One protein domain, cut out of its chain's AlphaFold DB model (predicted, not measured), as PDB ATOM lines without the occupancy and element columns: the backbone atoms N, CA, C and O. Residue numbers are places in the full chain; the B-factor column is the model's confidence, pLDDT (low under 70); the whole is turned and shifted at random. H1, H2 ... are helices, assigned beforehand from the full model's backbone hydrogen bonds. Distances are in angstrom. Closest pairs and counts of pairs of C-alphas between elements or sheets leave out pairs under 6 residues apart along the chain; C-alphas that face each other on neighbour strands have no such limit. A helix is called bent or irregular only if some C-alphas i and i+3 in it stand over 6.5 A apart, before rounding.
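AT A GLANCE: This is residues 272 to 338 of the 577 residues of an uncharacterized protein of Tulasnella calospora MUT 4182 (UniProt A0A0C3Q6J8). Three helices, H1, H2 and H3, stand with their centres at the corners of a triangle; H1 and H3 run side by side the same way, and H2 slants steeply back across and meets H3 with its last residues. The short H4 lies beyond one end of H3, and residues 330 to 338 continue past H4 to the last printed residue. The printed part has 67 residues with four named helices, in the order H1, H2, H3, H4, and no named strand; the class is all helix, with 35 residues in named elements. It is compact, with a radius of gyration of the C-alphas of 11.4 A, yet elongated in outline, spanning 33 by 22 by 20 A.

HOW THE PARTS SIT: H1, residues 281 to 288, is near H2, residues 296 to 307: their closest C-alphas are 8.1 A apart, and 8 pairs lie within 10 A. H1 is close to but not clearly touching H3, residues 312 to 321; the closest C-alphas are those of Asp 283 and Val 314, 8.0 A apart. H1 and H3 run the same way at a shallow tilt of 9 degrees. H2 touches H3 with residues 306 to 307 alone, and the closest C-alphas are those of Cys 306 and Leu 315, 5.8 A apart. H2 and H3 run opposite ways at a steep tilt of 54 degrees. H3 is close to but not clearly touching H4, residues 325 to 329, with the C-alphas of Lys 321 and Tyr 327 closest at 6.5 A. H4 is apart from H1 and from H2. In H1, H2 and H3 every O i to N i+4 pair is within hydrogen-bond range; in H4 0 of 1 is, and 0 of 2 O i to N i+3 pairs.

IN THESE COORDINATES: H1 begins at C-alpha 281 (-22.352, 25.425, 27.616) and is 10.2 A long from first to last C-alpha. H2, the longest helix with 12 residues, begins at C-alpha 296 (-8.724, 42.063, 39.275) and measures 16.8 A. H3 measures 14.3 A. H4 measures 6.8 A and ends at C-alpha 329 (-18.350, 40.764, 45.846); it is irregular, but only just: C-alphas 325 and 328 are 6.7 A apart.

THE WHOLE: The two C-alphas farthest apart are those of Gly 278 and Met 338, at 33.8 A. The C-alphas of Asp 272 and Met 338, the first and last printed residues, are 23.6 A apart. The links from H2 to H3 and from H3 to H4 are tight, and the link from H1 to H2 is short. The printed part has no cut. The mean pLDDT of the printed part is 95.7, and no printed residue is under 70.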
ATOM      1  N   ASP A 272     -28.723  29.294  38.890       93.38
ATOM      2  CA  ASP A 272     -29.114  30.555  38.232       93.38
ATOM      3  C   ASP A 272     -28.445  30.680  36.854       93.38
ATOM      4  O   ASP A 272     -29.112  30.943  35.856       93.38
ATOM      5  N   VAL A 273     -27.148  30.361  36.767       96.00
ATOM      6  CA  VAL A 273     -26.398  30.350  35.500       96.00
ATOM      7  C   VAL A 273     -26.913  29.276  34.536       96.00
ATOM      8  O   VAL A 273     -27.030  29.515  33.334       96.00
ATOM      9  N   ASP A 274     -27.267  28.090  35.038       96.06
ATOM     10  CA  ASP A 274     -27.836  27.022  34.208       96.06
ATOM     11  C   ASP A 274     -29.174  27.408  33.571       96.06
ATOM     12  O   ASP A 274     -29.482  26.930  32.472       96.06
ATOM     13  N   ALA A 275     -29.927  28.292  34.230       95.25
ATOM     14  CA  ALA A 275     -31.221  28.795  33.787       95.25
ATOM     15  C   ALA A 275     -31.134  29.950  32.769       95.25
ATOM     16  O   ALA A 275     -32.173  30.362  32.248       95.25
ATOM     17  N   ILE A 276     -29.936  30.459  32.446       96.25
ATOM     18  CA  ILE A 276     -29.776  31.536  31.459       96.25
ATOM     19  C   ILE A 276     -30.231  31.046  30.080       96.25
ATOM     20  O   ILE A 276     -29.654  30.129  29.486       96.25
ATOM     21  N   ALA A 277     -31.278  31.682  29.558       93.19
ATOM     22  CA  ALA A 277     -31.858  31.344  28.269       93.19
ATOM     23  C   ALA A 277     -30.899  31.687  27.118       93.19
ATOM     24  O   ALA A 277     -30.381  32.798  27.032       93.19
ATOM     25  N   GLY A 278     -30.687  30.734  26.209       94.44
ATOM     26  CA  GLY A 278     -29.869  30.928  25.006       94.44
ATOM     27  C   GLY A 278     -28.352  30.915  25.225       94.44
ATOM     28  O   GLY A 278     -27.626  30.913  24.238       94.44
ATOM     29  N   ALA A 279     -27.869  30.867  26.471       96.38
ATOM     30  CA  ALA A 279     -26.446  30.713  26.763       96.38
ATOM     31  C   ALA A 279     -25.957  29.308  26.380       96.38
ATOM     32  O   ALA A 279     -26.595  28.304  26.727       96.38
ATOM     33  N   SER A 280     -24.816  29.241  25.697       97.25
ATOM     34  CA  SER A 280     -24.138  27.984  25.379       97.25
ATOM     35  C   SER A 280     -23.501  27.355  26.626       97.25
ATOM     36  O   SER A 280     -23.349  28.001  27.665       97.25
ATOM     37  N   ASP A 281     -23.094  26.086  26.533       97.06
ATOM     38  CA  ASP A 281     -22.352  25.425  27.616       97.06
ATOM     39  C   ASP A 281     -21.011  26.123  27.904       97.06
ATOM     40  O   ASP A 281     -20.556  26.138  29.049       97.06
ATOM     41  N   GLU A 282     -20.400  26.738  26.885       97.12
ATOM     42  CA  GLU A 282     -19.181  27.533  27.041       97.12
ATOM     43  C   GLU A 282     -19.456  28.823  27.819       97.12
ATOM     44  O   GLU A 282     -18.762  29.097  28.797       97.12
ATOM     45  N   ASP A 283     -20.511  29.561  27.465       97.38
ATOM     46  CA  ASP A 283     -20.891  30.795  28.168       97.38
ATOM     47  C   ASP A 283     -21.178  30.497  29.643       97.38
ATOM     48  O   ASP A 283     -20.658  31.152  30.548       97.38
ATOM     49  N   LYS A 284     -21.944  29.429  29.904       97.38
ATOM     50  CA  LYS A 284     -22.232  28.964  31.266       97.38
ATOM     51  C   LYS A 284     -20.960  28.579  32.008       97.38
ATOM     52  O   LYS A 284     -20.852  28.866  33.198       97.38
ATOM     53  N   ARG A 285     -19.990  27.947  31.342       97.44
ATOM     54  CA  ARG A 285     -18.691  27.607  31.938       97.44
ATOM     55  C   ARG A 285     -17.897  28.859  32.308       97.44
ATOM     56  O   ARG A 285     -17.354  28.898  33.410       97.44
ATOM     57  N   ILE A 286     -17.848  29.864  31.431       97.25
ATOM     58  CA  ILE A 286     -17.163  31.142  31.680       97.25
ATOM     59  C   ILE A 286     -17.790  31.846  32.887       97.25
ATOM     60  O   ILE A 286     -17.077  32.204  33.823       97.25
ATOM     61  N   ILE A 287     -19.121  31.958  32.918       97.69
ATOM     62  CA  ILE A 287     -19.849  32.583  34.029       97.69
ATOM     63  C   ILE A 287     -19.620  31.802  35.329       97.69
ATOM     64  O   ILE A 287     -19.179  32.375  36.321       97.69
ATOM     65  N   LYS A 288     -19.776  30.473  35.323       97.25
ATOM     66  CA  LYS A 288     -19.495  29.617  36.493       97.25
ATOM     67  C   LYS A 288     -18.050  29.701  36.993       97.25
ATOM     68  O   LYS A 288     -17.791  29.348  38.143       97.25
ATOM     69  N   ASN A 289     -17.113  30.154  36.160       96.81
ATOM     70  CA  ASN A 289     -15.718  30.340  36.536       96.81
ATOM     71  C   ASN A 289     -15.453  31.671  37.267       96.81
ATOM     72  O   ASN A 289     -14.393  31.814  37.878       96.81
ATOM     73  N   PHE A 290     -16.402  32.616  37.269       97.19
ATOM     74  CA  PHE A 290     -16.260  33.919  37.928       97.19
ATOM     75  C   PHE A 290     -15.752  33.846  39.384       97.19
ATOM     76  O   PHE A 290     -14.800  34.566  39.703       97.19
ATOM     77  N   PRO A 291     -16.274  32.964  40.267       95.06
ATOM     78  CA  PRO A 291     -15.805  32.872  41.655       95.06
ATOM     79  C   PRO A 291     -14.319  32.497  41.797       95.06
ATOM     80  O   PRO A 291     -13.723  32.702  42.852       95.06
ATOM     81  N   TYR A 292     -13.715  31.935  40.745       94.50
ATOM     82  CA  TYR A 292     -12.346  31.416  40.744       94.50
ATOM     83  C   TYR A 292     -11.349  32.314  39.997       94.50
ATOM     84  O   TYR A 292     -10.168  31.966  39.897       94.50
ATOM     85  N   LEU A 293     -11.788  33.464  39.468       95.69
ATOM     86  CA  LEU A 293     -10.888  34.436  38.843       95.69
ATOM     87  C   LEU A 293      -9.929  34.990  39.900       95.69
ATOM     88  O   LEU A 293     -10.362  35.440  40.958       95.69
ATOM     89  N   LYS A 294      -8.624  34.921  39.615       92.44
ATOM     90  CA  LYS A 294      -7.548  35.146  40.596       92.44
ATOM     91  C   LYS A 294      -7.022  36.577  40.660       92.44
ATOM     92  O   LYS A 294      -6.253  36.877  41.562       92.44
ATOM     93  N   THR A 295      -7.354  37.411  39.682       92.56
ATOM     94  CA  THR A 295      -6.817  38.768  39.548       92.56
ATOM     95  C   THR A 295      -7.945  39.736  39.229       92.56
ATOM     96  O   THR A 295      -8.922  39.367  38.572       92.56
ATOM     97  N   GLU A 296      -7.790  40.993  39.641       90.69
ATOM     98  CA  GLU A 296      -8.724  42.063  39.275       90.69
ATOM     99  C   GLU A 296      -8.830  42.253  37.759       90.69
ATOM    100  O   GLU A 296      -9.905  42.551  37.249       90.69
ATOM    101  N   HIS A 297      -7.730  42.053  37.026       94.25
ATOM    102  CA  HIS A 297      -7.729  42.143  35.567       94.25
ATOM    103  C   HIS A 297      -8.680  41.119  34.941       94.25
ATOM    104  O   HIS A 297      -9.563  41.500  34.183       94.25
ATOM    105  N   ASN A 298      -8.598  39.852  35.361       95.50
ATOM    106  CA  ASN A 298      -9.489  38.808  34.855       95.50
ATOM    107  C   ASN A 298     -10.959  39.090  35.198       95.50
ATOM    108  O   ASN A 298     -11.855  38.725  34.442       95.50
ATOM    109  N   VAL A 299     -11.219  39.718  36.350       95.38
ATOM    110  CA  VAL A 299     -12.572  40.129  36.744       95.38
ATOM    111  C   VAL A 299     -13.090  41.258  35.844       95.38
ATOM    112  O   VAL A 299     -14.231  41.200  35.393       95.38
ATOM    113  N   LYS A 300     -12.250  42.247  35.519       95.06
ATOM    114  CA  LYS A 300     -12.598  43.320  34.573       95.06
ATOM    115  C   LYS A 300     -12.876  42.767  33.175       95.06
ATOM    116  O   LYS A 300     -13.895  43.120  32.587       95.06
ATOM    117  N   ASP A 301     -12.039  41.852  32.690       96.88
ATOM    118  CA  ASP A 301     -12.242  41.187  31.398       96.88
ATOM    119  C   ASP A 301     -13.570  40.423  31.364       96.88
ATOM    120  O   ASP A 301     -14.284  40.462  30.366       96.88
ATOM    121  N   PHE A 302     -13.946  39.775  32.471       97.62
ATOM    122  CA  PHE A 302     -15.243  39.115  32.593       97.62
ATOM    123  C   PHE A 302     -16.419  40.101  32.495       97.62
ATOM    124  O   PHE A 302     -17.408  39.806  31.822       97.62
ATOM    125  N   TYR A 303     -16.326  41.270  33.136       96.62
ATOM    126  CA  TYR A 303     -17.372  42.296  33.056       96.62
ATOM    127  C   TYR A 303     -17.533  42.843  31.637       96.62
ATOM    128  O   TYR A 303     -18.661  42.957  31.157       96.62
ATOM    129  N   ILE A 304     -16.419  43.118  30.954       96.94
ATOM    130  CA  ILE A 304     -16.414  43.540  29.546       96.94
ATOM    131  C   ILE A 304     -17.032  42.439  28.678       96.94
ATOM    132  O   ILE A 304     -17.963  42.698  27.921       96.94
ATOM    133  N   TRP A 305     -16.606  41.186  28.868       97.81
ATOM    134  CA  TRP A 305     -17.154  40.034  28.151       97.81
ATOM    135  C   TRP A 305     -18.673  39.890  28.334       97.81
ATOM    136  O   TRP A 305     -19.371  39.595  27.368       97.81
ATOM    137  N   CYS A 306     -19.207  40.136  29.537       96.81
ATOM    138  CA  CYS A 306     -20.653  40.096  29.788       96.81
ATOM    139  C   CYS A 306     -21.413  41.235  29.094       96.81
ATOM    140  O   CYS A 306     -22.517  41.010  28.595       96.81
ATOM    141  N   LEU A 307     -20.851  42.447  29.092       95.75
ATOM    142  CA  LEU A 307     -21.463  43.637  28.485       95.75
ATOM    143  C   LEU A 307     -21.488  43.565  26.957       95.75
ATOM    144  O   LEU A 307     -22.488  43.947  26.349       95.75
ATOM    145  N   ASP A 308     -20.430  43.018  26.364       95.81
ATOM    146  CA  ASP A 308     -20.273  42.893  24.914       95.81
ATOM    147  C   ASP A 308     -20.869  41.583  24.364       95.81
ATOM    148  O   ASP A 308     -20.790  41.295  23.165       95.81
ATOM    149  N   HIS A 309     -21.476  40.755  25.223       96.25
ATOM    150  CA  HIS A 309     -21.968  39.451  24.806       96.25
ATOM    151  C   HIS A 309     -23.170  39.568  23.865       96.25
ATOM    152  O   HIS A 309     -24.229  40.094  24.203       96.25
ATOM    153  N   HIS A 310     -23.050  38.938  22.698       95.25
ATOM    154  CA  HIS A 310     -24.095  38.898  21.674       95.25
ATOM    155  C   HIS A 310     -25.371  38.117  22.062       95.25
ATOM    156  O   HIS A 310     -26.359  38.188  21.337       95.25
ATOM    157  N   VAL A 311     -25.368  37.348  23.160       96.50
ATOM    158  CA  VAL A 311     -26.521  36.546  23.598       96.50
ATOM    159  C   VAL A 311     -27.337  37.392  24.575       96.50
ATOM    160  O   VAL A 311     -26.867  37.638  25.690       96.50
ATOM    161  N   PRO A 312     -28.580  37.792  24.232       96.12
ATOM    162  CA  PRO A 312     -29.377  38.669  25.089       96.12
ATOM    163  C   PRO A 312     -29.613  38.102  26.490       96.12
ATOM    164  O   PRO A 312     -29.682  38.858  27.451       96.12
ATOM    165  N   GLY A 313     -29.706  36.773  26.628       96.50
ATOM    166  CA  GLY A 313     -29.860  36.116  27.926       96.50
ATOM    167  C   GLY A 313     -28.690  36.369  28.877       96.50
ATOM    168  O   GLY A 313     -28.927  36.661  30.047       96.50
ATOM    169  N   VAL A 314     -27.449  36.326  28.382       97.06
ATOM    170  CA  VAL A 314     -26.248  36.597  29.190       97.06
ATOM    171  C   VAL A 314     -26.177  38.075  29.567       97.06
ATOM    172  O   VAL A 314     -26.009  38.401  30.742       97.06
ATOM    173  N   LEU A 315     -26.393  38.969  28.598       96.50
ATOM    174  CA  LEU A 315     -26.388  40.412  28.836       96.50
ATOM    175  C   LEU A 315     -27.464  40.830  29.850       96.50
ATOM    176  O   LEU A 315     -27.190  41.590  30.776       96.50
ATOM    177  N   ASN A 316     -28.689  40.319  29.700       96.50
ATOM    178  CA  ASN A 316     -29.797  40.619  30.606       96.50
ATOM    179  C   ASN A 316     -29.563  40.036  31.999       96.50
ATOM    180  O   ASN A 316     -29.849  40.708  32.989       96.50
ATOM    181  N   TRP A 317     -29.017  38.818  32.085       96.50
ATOM    182  CA  TRP A 317     -28.602  38.236  33.357       96.50
ATOM    183  C   TRP A 317     -27.595  39.151  34.059       96.50
ATOM    184  O   TRP A 317     -27.831  39.537  35.199       96.50
ATOM    185  N   TYR A 318     -26.541  39.587  33.365       96.81
ATOM    186  CA  TYR A 318     -25.528  40.476  33.933       96.81
ATOM    187  C   TYR A 318     -26.125  41.821  34.376       96.81
ATOM    188  O   TYR A 318     -25.962  42.218  35.532       96.81
ATOM    189  N   LYS A 319     -26.903  42.485  33.509       95.94
ATOM    190  CA  LYS A 319     -27.593  43.751  33.821       95.94
ATOM    191  C   LYS A 319     -28.548  43.637  35.009       95.94
ATOM    192  O   LYS A 319     -28.712  44.607  35.737       95.94
ATOM    193  N   ASN A 320     -29.151  42.471  35.235       94.88
ATOM    194  CA  ASN A 320     -29.980  42.222  36.414       94.88
ATOM    195  C   ASN A 320     -29.161  42.153  37.717       94.88
ATOM    196  O   ASN A 320     -29.711  42.430  38.779       94.88
ATOM    197  N   LYS A 321     -27.868  41.797  37.663       94.75
ATOM    198  CA  LYS A 321     -27.012  41.666  38.858       94.75
ATOM    199  C   LYS A 321     -26.239  42.940  39.197       94.75
ATOM    200  O   LYS A 321     -26.033  43.215  40.374       94.75
ATOM    201  N   VAL A 322     -25.844  43.725  38.193       93.31
ATOM    202  CA  VAL A 322     -25.052  44.965  38.353       93.31
ATOM    203  C   VAL A 322     -25.620  45.965  39.379       93.31
ATOM    204  O   VAL A 322     -24.822  46.518  40.135       93.31
ATOM    205  N   PRO A 323     -26.949  46.181  39.495       93.88
ATOM    206  CA  PRO A 323     -27.517  47.084  40.501       93.88
ATOM    207  C   PRO A 323     -27.253  46.679  41.959       93.88
ATOM    208  O   PRO A 323     -27.551  47.450  42.869       93.88
ATOM    209  N   TYR A 324     -26.717  45.480  42.193       95.31
ATOM    210  CA  TYR A 324     -26.407  44.937  43.508       95.31
ATOM    211  C   TYR A 324     -24.885  44.808  43.677       95.31
ATOM    212  O   TYR A 324     -24.326  43.751  43.373       95.31
ATOM    213  N   PRO A 325     -24.186  45.834  44.210       93.88
ATOM    214  CA  PRO A 325     -22.729  45.797  44.383       93.88
ATOM    215  C   PRO A 325     -22.236  44.585  45.180       93.88
ATOM    216  O   PRO A 325     -21.163  44.052  44.930       93.88
ATOM    217  N   TRP A 326     -23.052  44.095  46.114       95.94
ATOM    218  CA  TRP A 326     -22.760  42.913  46.920       95.94
ATOM    219  C   TRP A 326     -22.843  41.581  46.167       95.94
ATOM    220  O   TRP A 326     -22.343  40.583  46.683       95.94
ATOM    221  N   TYR A 327     -23.433  41.527  44.968       96.81
ATOM    222  CA  TYR A 327     -23.639  40.266  44.255       96.81
ATOM    223  C   TYR A 327     -22.309  39.638  43.826       96.81
ATOM    224  O   TYR A 327     -21.987  38.525  44.233       96.81
ATOM    225  N   PHE A 328     -21.491  40.354  43.052       96.06
ATOM    226  CA  PHE A 328     -20.198  39.833  42.594       96.06
ATOM    227  C   PHE A 328     -19.168  39.756  43.730       96.06
ATOM    228  O   PHE A 328     -18.449  38.759  43.843       96.06
ATOM    229  N   SER A 329     -19.172  40.742  44.630       95.69
ATOM    230  CA  SER A 329     -18.350  40.764  45.846       95.69
ATOM    231  C   SER A 329     -18.638  39.588  46.784       95.69
ATOM    232  O   SER A 329     -17.748  39.144  47.501       95.69
ATOM    233  N   GLY A 330     -19.854  39.035  46.761       96.19
ATOM    234  CA  GLY A 330     -20.215  37.837  47.520       96.19
ATOM    235  C   GLY A 330     -19.670  36.526  46.936       96.19
ATOM    236  O   GLY A 330     -19.702  35.503  47.625       96.19
ATOM    237  N   TYR A 331     -19.160  36.536  45.697       95.75
ATOM    238  CA  TYR A 331     -18.626  35.356  45.004       95.75
ATOM    239  C   TYR A 331     -17.120  35.401  44.745       95.75
ATOM    240  O   TYR A 331     -16.509  34.339  44.640       95.75
ATOM    241  N   ASN A 332     -16.503  36.578  44.623       95.56
ATOM    242  CA  ASN A 332     -15.076  36.679  44.314       95.56
ATOM    243  C   ASN A 332     -14.342  37.613  45.282       95.56
ATOM    244  O   ASN A 332     -14.693  38.778  45.440       95.56
ATOM    245  N   GLN A 333     -13.272  37.088  45.882       93.56
ATOM    246  CA  GLN A 333     -12.455  37.784  46.870       93.56
ATOM    247  C   GLN A 333     -11.787  39.046  46.326       93.56
ATOM    248  O   GLN A 333     -11.650  40.017  47.055       93.56
ATOM    249  N   ASN A 334     -11.374  39.039  45.059       93.06
ATOM    250  CA  ASN A 334     -10.624  40.144  44.457       93.06
ATOM    251  C   ASN A 334     -11.476  41.402  44.258       93.06
ATOM    252  O   ASN A 334     -10.935  42.466  43.993       93.06
ATOM    253  N   VAL A 335     -12.800  41.279  44.358       93.94
ATOM    254  CA  VAL A 335     -13.734  42.412  44.326       93.94
ATOM    255  C   VAL A 335     -14.526  42.544  45.623       93.94
ATOM    256  O   VAL A 335     -15.410  43.386  45.721       93.94
ATOM    257  N   SER A 336     -14.209  41.729  46.631       95.12
ATOM    258  CA  SER A 336     -14.840  41.799  47.941       95.12
ATOM    259  C   SER A 336     -14.002  42.651  48.893       95.12
ATOM    260  O   SER A 336     -12.811  42.385  49.045       95.12
ATOM    261  N   PRO A 337     -14.599  43.618  49.610       95.38
ATOM    262  CA  PRO A 337     -13.924  44.311  50.700       95.38
ATOM    263  C   PRO A 337     -13.838  43.455  51.977       95.38
ATOM    264  O   PRO A 337     -13.227  43.879  52.955       95.38
ATOM    265  N   MET A 338     -14.455  42.263  52.010       95.69
ATOM    266  CA  MET A 338     -14.360  41.351  53.150       95.69
ATOM    267  C   MET A 338     -12.888  40.974  53.418       95.69
ATOM    268  O   MET A 338     -12.209  40.495  52.504       95.69
TER     269      MET A 338